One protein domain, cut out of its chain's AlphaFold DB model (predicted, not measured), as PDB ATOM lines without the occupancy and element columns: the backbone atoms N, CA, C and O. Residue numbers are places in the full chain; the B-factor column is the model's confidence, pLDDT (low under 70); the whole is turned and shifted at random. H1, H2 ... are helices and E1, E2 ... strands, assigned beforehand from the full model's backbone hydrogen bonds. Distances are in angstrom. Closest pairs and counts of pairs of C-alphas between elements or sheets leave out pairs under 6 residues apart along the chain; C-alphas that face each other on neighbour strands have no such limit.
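This is residues 3 to 69 of the 71 residues of an uncharacterized protein of Thalassobacillus cyri (UniProt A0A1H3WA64). A strongly twisted sheet of three strands has one helix, H1, packed slantwise over one face, and its other face is bare; the long loop between E1 and E2 sticks out at one end with residues 13 to 18. The printed part has 67 residues, with named elements in the order E1, E2, H1, E3. The sheet runs E2, E1, E3, antiparallel throughout, and the class is mixed, helices and strands. The whole is compact, with a radius of gyration of the C-alphas of 12.2 A, yet spans 39 by 19 by 17 A, the loop making much of the length.

E1, residues 3 to 9, begins at C-alpha 3 (-7.720, -41.624, 19.026) and is 18.1 A long. E2, residues 24 to 29, measures 15.8 A. H1, residues 38 to 53, measures 22.1 A from C-alpha 38 (-14.084, -32.697, 20.919). E3, residues 60 to 68, measures 21.5 A, bends by 67 degrees at residue 63 and ends at C-alpha 68 (-6.932, -41.142, 13.571).

E1 is the inner strand. E1 and E2 form a hairpin, antiparallel at 139 degrees, with N 5 and O 26 at 2.8 A. E1 and E3 are antiparallel at 168 degrees, with N 6 and O 64 at 2.8 A. H1 is on the sheet at a height of 7.1 A; its closest C-alphas to E3 are those of Lys 46 and Val 60, 7.0 A apart. On the local plane it stands at 59 degrees to E3, only just slantwise to the strands. E2, H1 and E3 form a split strand-helix-strand unit, two strands running the same way with E1 between them, and its crossover is right-handed. With H1 on one face, the sheet and helix make two layers. In H1 every O i to N i+4 pair is within hydrogen-bond range.

The C-alphas farthest apart, those of Ser 14 and Arg 33, are 38.9 A apart. The printed part has no cut. The link from E1 to E2, 14 residues, is long. Mean pLDDT of the printed part is 74.7; residues 10 to 22, 32 to 36 and 68 to 69 are under 70.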
ATOM      1  N   VAL A   3      -8.084 -42.939  18.499       80.69
ATOM      2  CA  VAL A   3      -7.720 -41.624  19.026       80.69
ATOM      3  C   VAL A   3      -6.363 -41.723  19.682       80.69
ATOM      4  O   VAL A   3      -6.190 -42.403  20.691       80.69
ATOM      5  N   GLN A   4      -5.408 -40.985  19.143       83.06
ATOM      6  CA  GLN A   4      -4.137 -40.770  19.797       83.06
ATOM      7  C   GLN A   4      -4.297 -39.645  20.817       83.06
ATOM      8  O   GLN A   4      -4.599 -38.497  20.475       83.06
ATOM      9  N   VAL A   5      -4.092 -39.957  22.089       83.75
ATOM     10  CA  VAL A   5      -4.133 -38.990  23.181       83.75
ATOM     11  C   VAL A   5      -2.751 -38.811  23.780       83.75
ATOM     12  O   VAL A   5      -2.075 -39.759  24.164       83.75
ATOM     13  N   GLN A   6      -2.354 -37.553  23.916       85.75
ATOM     14  CA  GLN A   6      -1.234 -37.149  24.739       85.75
ATOM     15  C   GLN A   6      -1.762 -36.610  26.065       85.75
ATOM     16  O   GLN A   6      -2.535 -35.647  26.076       85.75
ATOM     17  N   TRP A   7      -1.321 -37.182  27.180       84.75
ATOM     18  CA  TRP A   7      -1.789 -36.807  28.513       84.75
ATOM     19  C   TRP A   7      -0.671 -36.854  29.561       84.75
ATOM     20  O   TRP A   7       0.425 -37.358  29.306       84.75
ATOM     21  N   LEU A   8      -0.953 -36.260  30.720       80.81
ATOM     22  CA  LEU A   8      -0.095 -36.214  31.903       80.81
ATOM     23  C   LEU A   8      -0.832 -36.807  33.103       80.81
ATOM     24  O   LEU A   8      -2.025 -36.546  33.273       80.81
ATOM     25  N   SER A   9      -0.103 -37.540  33.945       74.88
ATOM     26  CA  SER A   9      -0.557 -37.969  35.269       74.88
ATOM     27  C   SER A   9       0.158 -37.167  36.355       74.88
ATOM     28  O   SER A   9       1.384 -37.127  36.364       74.88
ATOM     29  N   TYR A  10      -0.580 -36.572  37.287       68.19
ATOM     30  CA  TYR A  10      -0.044 -35.819  38.427       68.19
ATOM     31  C   TYR A  10       0.076 -36.652  39.715       68.19
ATOM     32  O   TYR A  10       0.270 -36.086  40.785       68.19
ATOM     33  N   CYS A  11       0.031 -37.988  39.614       59.62
ATOM     34  CA  CYS A  11      -0.153 -38.925  40.734       59.62
ATOM     35  C   CYS A  11       0.943 -38.922  41.826       59.62
ATOM     36  O   CYS A  11       0.858 -39.640  42.820       59.62
ATOM     37  N   LYS A  12       1.999 -38.114  41.674       54.97
ATOM     38  CA  LYS A  12       3.001 -37.880  42.718       54.97
ATOM     39  C   LYS A  12       3.456 -36.424  42.709       54.97
ATOM     40  O   LYS A  12       4.249 -36.024  41.859       54.97
ATOM     41  N   GLU A  13       3.046 -35.666  43.727       53.88
ATOM     42  CA  GLU A  13       3.535 -34.302  44.003       53.88
ATOM     43  C   GLU A  13       5.075 -34.207  44.010       53.88
ATOM     44  O   GLU A  13       5.636 -33.172  43.662       53.88
ATOM     45  N   SER A  14       5.779 -35.297  44.349       47.50
ATOM     46  CA  SER A  14       7.250 -35.353  44.392       47.50
ATOM     47  C   SER A  14       7.957 -35.383  43.032       47.50
ATOM     48  O   SER A  14       9.181 -35.282  43.008       47.50
ATOM     49  N   GLU A  15       7.252 -35.540  41.909       49.19
ATOM     50  CA  GLU A  15       7.900 -35.742  40.603       49.19
ATOM     51  C   GLU A  15       7.687 -34.576  39.609       49.19
ATOM     52  O   GLU A  15       8.271 -34.590  38.527       49.19
ATOM     53  N   LEU A  16       6.929 -33.529  39.979       55.31
ATOM     54  CA  LEU A  16       6.606 -32.337  39.157       55.31
ATOM     55  C   LEU A  16       7.819 -31.588  38.560       55.31
ATOM     56  O   LEU A  16       7.656 -30.791  37.636       55.31
ATOM     57  N   ASP A  17       9.031 -31.866  39.040       60.00
ATOM     58  CA  ASP A  17      10.293 -31.303  38.548       60.00
ATOM     59  C   ASP A  17      10.679 -31.777  37.128       60.00
ATOM     60  O   ASP A  17      11.533 -31.171  36.480       60.00
ATOM     61  N   ARG A  18      10.076 -32.863  36.609       61.12
ATOM     62  CA  ARG A  18      10.431 -33.441  35.293       61.12
ATOM     63  C   ARG A  18       9.212 -33.738  34.414       61.12
ATOM     64  O   ARG A  18       8.919 -34.905  34.157       61.12
ATOM     65  N   PRO A  19       8.536 -32.709  33.866       58.22
ATOM     66  CA  PRO A  19       7.319 -32.850  33.053       58.22
ATOM     67  C   PRO A  19       7.472 -33.771  31.825       58.22
ATOM     68  O   PRO A  19       6.487 -34.291  31.307       58.22
ATOM     69  N   GLU A  20       8.700 -33.993  31.352       57.72
ATOM     70  CA  GLU A  20       9.009 -34.881  30.226       57.72
ATOM     71  C   GLU A  20       8.780 -36.368  30.541       57.72
ATOM     72  O   GLU A  20       8.469 -37.130  29.631       57.72
ATOM     73  N   LEU A  21       8.854 -36.775  31.815       57.50
ATOM     74  CA  LEU A  21       8.625 -38.160  32.254       57.50
ATOM     75  C   LEU A  21       7.135 -38.523  32.383       57.50
ATOM     76  O   LEU A  21       6.794 -39.697  32.505       57.50
ATOM     77  N   PHE A  22       6.247 -37.528  32.333       66.31
ATOM     78  CA  PHE A  22       4.802 -37.704  32.518       66.31
ATOM     79  C   PHE A  22       4.012 -37.670  31.222       66.31
ATOM     80  O   PHE A  22       2.841 -38.042  31.227       66.31
ATOM     81  N   LYS A  23       4.624 -37.204  30.127       71.69
ATOM     82  CA  LYS A  23       3.991 -37.184  28.808       71.69
ATOM     83  C   LYS A  23       3.843 -38.613  28.324       71.69
ATOM     84  O   LYS A  23       4.799 -39.209  27.837       71.69
ATOM     85  N   ARG A  24       2.628 -39.134  28.433       75.94
ATOM     86  CA  ARG A  24       2.241 -40.398  27.819       75.94
ATOM     87  C   ARG A  24       1.491 -40.116  26.535       75.94
ATOM     88  O   ARG A  24       0.733 -39.149  26.450       75.94
ATOM     89  N   ILE A  25       1.785 -40.925  25.530       81.44
ATOM     90  CA  ILE A  25       1.061 -40.953  24.270       81.44
ATOM     91  C   ILE A  25       0.459 -42.345  24.210       81.44
ATOM     92  O   ILE A  25       1.198 -43.325  24.176       81.44
ATOM     93  N   ASP A  26      -0.862 -42.403  24.253       83.19
ATOM     94  CA  ASP A  26      -1.622 -43.641  24.184       83.19
ATOM     95  C   ASP A  26      -2.555 -43.584  22.980       83.19
ATOM     96  O   ASP A  26      -3.114 -42.536  22.649       83.19
ATOM     97  N   GLU A  27      -2.728 -44.724  22.327       82.31
ATOM     98  CA  GLU A  27      -3.708 -44.904  21.262       82.31
ATOM     99  C   GLU A  27      -4.910 -45.635  21.847       82.31
ATOM    100  O   GLU A  27      -4.820 -46.790  22.265       82.31
ATOM    101  N   LEU A  28      -6.039 -44.937  21.915       81.44
ATOM    102  CA  LEU A  28      -7.269 -45.436  22.506       81.44
ATOM    103  C   LEU A  28      -8.322 -45.629  21.427       81.44
ATOM    104  O   LEU A  28      -8.503 -44.786  20.551       81.44
ATOM    105  N   ASN A  29      -9.052 -46.736  21.510       78.38
ATOM    106  CA  ASN A  29     -10.204 -46.958  20.653       78.38
ATOM    107  C   ASN A  29     -11.453 -46.456  21.375       78.38
ATOM    108  O   ASN A  29     -11.868 -47.033  22.377       78.38
ATOM    109  N   VAL A  30     -12.026 -45.368  20.873       74.19
ATOM    110  CA  VAL A  30     -13.199 -44.715  21.458       74.19
ATOM    111  C   VAL A  30     -14.407 -44.974  20.559       74.19
ATOM    112  O   VAL A  30     -14.273 -45.108  19.335       74.19
ATOM    113  N   GLU A  31     -15.598 -45.091  21.151       70.38
ATOM    114  CA  GLU A  31     -16.816 -45.363  20.389       70.38
ATOM    115  C   GLU A  31     -17.066 -44.283  19.325       70.38
ATOM    116  O   GLU A  31     -17.048 -43.087  19.600       70.38
ATOM    117  N   ASP A  32     -17.374 -44.721  18.101       65.62
ATOM    118  CA  ASP A  32     -17.637 -43.863  16.930       65.62
ATOM    119  C   ASP A  32     -18.841 -42.917  17.115       65.62
ATOM    120  O   ASP A  32     -19.058 -41.974  16.359       65.62
ATOM    121  N   ARG A  33     -19.638 -43.168  18.159       63.09
ATOM    122  CA  ARG A  33     -20.899 -42.480  18.460       63.09
ATOM    123  C   ARG A  33     -20.712 -41.044  18.947       63.09
ATOM    124  O   ARG A  33     -21.688 -40.304  18.972       63.09
ATOM    125  N   ILE A  34     -19.494 -40.671  19.340       63.59
ATOM    126  CA  ILE A  34     -19.173 -39.353  19.904       63.59
ATOM    127  C   ILE A  34     -19.203 -38.256  18.823       63.59
ATOM    128  O   ILE A  34     -19.402 -37.080  19.123       63.59
ATOM    129  N   GLY A  35     -19.088 -38.620  17.539       57.44
ATOM    130  CA  GLY A  35     -19.018 -37.638  16.455       57.44
ATOM    131  C   GLY A  35     -17.817 -36.691  16.606       57.44
ATOM    132  O   GLY A  35     -16.922 -36.911  17.417       57.44
ATOM    133  N   ASN A  36     -17.785 -35.605  15.827       64.62
ATOM    134  CA  ASN A  36     -16.717 -34.589  15.870       64.62
ATOM    135  C   ASN A  36     -16.753 -33.701  17.141       64.62
ATOM    136  O   ASN A  36     -16.205 -32.597  17.144       64.62
ATOM    137  N   ASP A  37     -17.423 -34.149  18.207       77.44
ATOM    138  CA  ASP A  37     -17.550 -33.415  19.460       77.44
ATOM    139  C   ASP A  37     -16.299 -33.621  20.328       77.44
ATOM    140  O   ASP A  37     -16.098 -34.642  20.990       77.44
ATOM    141  N   ILE A  38     -15.399 -32.640  20.269       74.88
ATOM    142  CA  ILE A  38     -14.084 -32.697  20.919       74.88
ATOM    143  C   ILE A  38     -14.211 -32.710  22.451       74.88
ATOM    144  O   ILE A  38     -13.331 -33.255  23.123       74.88
ATOM    145  N   GLU A  39     -15.260 -32.110  23.020       79.38
ATOM    146  CA  GLU A  39     -15.452 -32.078  24.475       79.38
ATOM    147  C   GLU A  39     -15.843 -33.459  24.999       79.38
ATOM    148  O   GLU A  39     -15.156 -33.986  25.880       79.38
ATOM    149  N   GLN A  40     -16.845 -34.097  24.387       82.38
ATOM    150  CA  GLN A  40     -17.219 -35.469  24.737       82.38
ATOM    151  C   GLN A  40     -16.074 -36.459  24.501       82.38
ATOM    152  O   GLN A  40     -15.837 -37.349  25.321       82.38
ATOM    153  N   LEU A  41     -15.313 -36.273  23.417       82.19
ATOM    154  CA  LEU A  41     -14.151 -37.104  23.122       82.19
ATOM    155  C   LEU A  41     -13.117 -37.042  24.246       82.19
ATOM    156  O   LEU A  41     -12.610 -38.074  24.680       82.19
ATOM    157  N   LYS A  42     -12.801 -35.834  24.727       81.81
ATOM    158  CA  LYS A  42     -11.857 -35.651  25.833       81.81
ATOM    159  C   LYS A  42     -12.355 -36.315  27.108       81.81
ATOM    160  O   LYS A  42     -11.547 -36.929  27.794       81.81
ATOM    161  N   GLU A  43     -13.643 -36.216  27.432       85.88
ATOM    162  CA  GLU A  43     -14.191 -36.866  28.626       85.88
ATOM    163  C   GLU A  43     -14.098 -38.393  28.558       85.88
ATOM    164  O   GLU A  43     -13.656 -39.020  29.521       85.88
ATOM    165  N   GLU A  44     -14.463 -38.996  27.428       86.31
ATOM    166  CA  GLU A  44     -14.410 -40.453  27.262       86.31
ATOM    167  C   GLU A  44     -12.970 -40.971  27.258       86.31
ATOM    168  O   GLU A  44     -12.639 -41.895  28.001       86.31
ATOM    169  N   VAL A  45     -12.075 -40.300  26.528       85.81
ATOM    170  CA  VAL A  45     -10.631 -40.574  26.556       85.81
ATOM    171  C   VAL A  45     -10.086 -40.486  27.982       85.81
ATOM    172  O   VAL A  45      -9.340 -41.360  28.422       85.81
ATOM    173  N   LYS A  46     -10.490 -39.462  28.742       86.19
ATOM    174  CA  LYS A  46     -10.068 -39.290  30.134       86.19
ATOM    175  C   LYS A  46     -10.546 -40.441  31.018       86.19
ATOM    176  O   LYS A  46      -9.771 -40.927  31.838       86.19
ATOM    177  N   LYS A  47     -11.793 -40.893  30.862       87.12
ATOM    178  CA  LYS A  47     -12.336 -42.039  31.612       87.12
ATOM    179  C   LYS A  47     -11.591 -43.329  31.296       87.12
ATOM    180  O   LYS A  47     -11.311 -44.097  32.212       87.12
ATOM    181  N   GLU A  48     -11.259 -43.560  30.031       86.19
ATOM    182  CA  GLU A  48     -10.501 -44.743  29.625       86.19
ATOM    183  C   GLU A  48      -9.084 -44.721  30.201       86.19
ATOM    184  O   GLU A  48      -8.656 -45.717  30.780       86.19
ATOM    185  N   ILE A  49      -8.395 -43.574  30.171       85.62
ATOM    186  CA  ILE A  49      -7.088 -43.399  30.830       85.62
ATOM    187  C   ILE A  49      -7.178 -43.703  32.331       85.62
ATOM    188  O   ILE A  49      -6.370 -44.468  32.855       85.62
ATOM    189  N   VAL A  50      -8.170 -43.127  33.015       86.06
ATOM    190  CA  VAL A  50      -8.410 -43.344  34.451       86.06
ATOM    191  C   VAL A  50      -8.572 -44.829  34.768       86.06
ATOM    192  O   VAL A  50      -7.956 -45.315  35.709       86.06
ATOM    193  N   LYS A  51      -9.341 -45.569  33.960       85.25
ATOM    194  CA  LYS A  51      -9.526 -47.017  34.138       85.25
ATOM    195  C   LYS A  51      -8.269 -47.824  33.822       85.25
ATOM    196  O   LYS A  51      -7.964 -48.762  34.548       85.25
ATOM    197  N   MET A  52      -7.569 -47.505  32.732       83.50
ATOM    198  CA  MET A  52      -6.385 -48.255  32.295       83.50
ATOM    199  C   MET A  52      -5.225 -48.131  33.273       83.50
ATOM    200  O   MET A  52      -4.484 -49.090  33.475       83.50
ATOM    201  N   TYR A  53      -5.065 -46.945  33.851       79.56
ATOM    202  CA  TYR A  53      -3.926 -46.620  34.695       79.56
ATOM    203  C   TYR A  53      -4.263 -46.567  36.188       79.56
ATOM    204  O   TYR A  53      -3.348 -46.357  36.978       79.56
ATOM    205  N   ASP A  54      -5.528 -46.786  36.565       80.62
ATOM    206  CA  ASP A  54      -6.029 -46.706  37.947       80.62
ATOM    207  C   ASP A  54      -5.623 -45.387  38.639       80.62
ATOM    208  O   ASP A  54      -5.163 -45.353  39.776       80.62
ATOM    209  N   VAL A  55      -5.737 -44.276  37.902       80.25
ATOM    210  CA  VAL A  55      -5.363 -42.922  38.358       80.25
ATOM    211  C   VAL A  55      -6.605 -42.076  38.598       80.25
ATOM    212  O   VAL A  55      -7.605 -42.233  37.898       80.25
ATOM    213  N   ALA A  56      -6.569 -41.137  39.546       79.88
ATOM    214  CA  ALA A  56      -7.727 -40.284  39.781       79.88
ATOM    215  C   ALA A  56      -7.990 -39.361  38.580       79.88
ATOM    216  O   ALA A  56      -7.073 -38.846  37.941       79.88
ATOM    217  N   ASN A  57      -9.266 -39.099  38.285       79.88
ATOM    218  CA  ASN A  57      -9.656 -38.216  37.180       79.88
ATOM    219  C   ASN A  57      -9.046 -36.808  37.326       79.88
ATOM    220  O   ASN A  57      -8.649 -36.191  36.340       79.88
ATOM    221  N   GLU A  58      -8.929 -36.322  38.559       79.31
ATOM    222  CA  GLU A  58      -8.335 -35.024  38.894       79.31
ATOM    223  C   GLU A  58      -6.825 -34.974  38.609       79.31
ATOM    224  O   GLU A  58      -6.282 -33.904  38.349       79.31
ATOM    225  N   GLU A  59      -6.162 -36.130  38.569       75.69
ATOM    226  CA  GLU A  59      -4.727 -36.260  38.310       75.69
ATOM    227  C   GLU A  59      -4.409 -36.449  36.824       75.69
ATOM    228  O   GLU A  59      -3.241 -36.480  36.449       75.69
ATOM    229  N   VAL A  60      -5.420 -36.571  35.962       81.94
ATOM    230  CA  VAL A  60      -5.241 -36.739  34.517       81.94
ATOM    231  C   VAL A  60      -5.469 -35.411  33.810       81.94
ATOM    232  O   VAL A  60      -6.557 -34.835  33.875       81.94
ATOM    233  N   GLN A  61      -4.480 -34.961  33.042       82.94
ATOM    234  CA  GLN A  61      -4.631 -33.820  32.144       82.94
ATOM    235  C   GLN A  61      -4.333 -34.214  30.704       82.94
ATOM    236  O   GLN A  61      -3.220 -34.603  30.358       82.94
ATOM    237  N   ILE A  62      -5.332 -34.050  29.842       82.94
ATOM    238  CA  ILE A  62      -5.186 -34.239  28.401       82.94
ATOM    239  C   ILE A  62      -4.496 -33.006  27.805       82.94
ATOM    240  O   ILE A  62      -4.989 -31.885  27.924       82.94
ATOM    241  N   ILE A  63      -3.364 -33.228  27.140       82.44
ATOM    242  CA  ILE A  63      -2.569 -32.205  26.450       82.44
ATOM    243  C   ILE A  63      -3.033 -32.069  25.000       82.44
ATOM    244  O   ILE A  63      -3.249 -30.957  24.518       82.44
ATOM    245  N   LYS A  64      -3.197 -33.196  24.300       81.19
ATOM    246  CA  LYS A  64      -3.680 -33.252  22.914       81.19
ATOM    247  C   LYS A  64      -4.510 -34.511  22.702       81.19
ATOM    248  O   LYS A  64      -4.151 -35.561  23.209       81.19
ATOM    249  N   CYS A  65      -5.562 -34.402  21.899       80.31
ATOM    250  CA  CYS A  65      -6.242 -35.548  21.301       80.31
ATOM    251  C   CYS A  65      -6.195 -35.379  19.787       80.31
ATOM    252  O   CYS A  65      -6.510 -34.300  19.280       80.31
ATOM    253  N   HIS A  66      -5.805 -36.430  19.082       81.25
ATOM    254  CA  HIS A  66      -5.838 -36.514  17.636       81.25
ATOM    255  C   HIS A  66      -6.679 -37.718  17.234       81.25
ATOM    256  O   HIS A  66      -6.464 -38.822  17.720       81.25
ATOM    257  N   ILE A  67      -7.660 -37.484  16.373       78.00
ATOM    258  CA  ILE A  67      -8.507 -38.539  15.836       78.00
ATOM    259  C   ILE A  67      -7.776 -39.128  14.637       78.00
ATOM    260  O   ILE A  67      -7.598 -38.440  13.631       78.00
ATOM    261  N   GLU A  68      -7.378 -40.389  14.733       68.69
ATOM    262  CA  GLU A  68      -6.932 -41.142  13.571       68.69
ATOM    263  C   GLU A  68      -8.165 -41.755  12.909       68.69
ATOM    264  O   GLU A  68      -8.655 -42.826  13.273       68.69
ATOM    265  N   ASN A  69      -8.698 -41.031  11.925       56.72
ATOM    266  CA  ASN A  69      -9.586 -41.643  10.952       56.72
ATOM    267  C   ASN A  69      -8.726 -42.552  10.077       56.72
ATOM    268  O   ASN A  69      -8.033 -42.074   9.177       56.72
TER     269      ASN A  69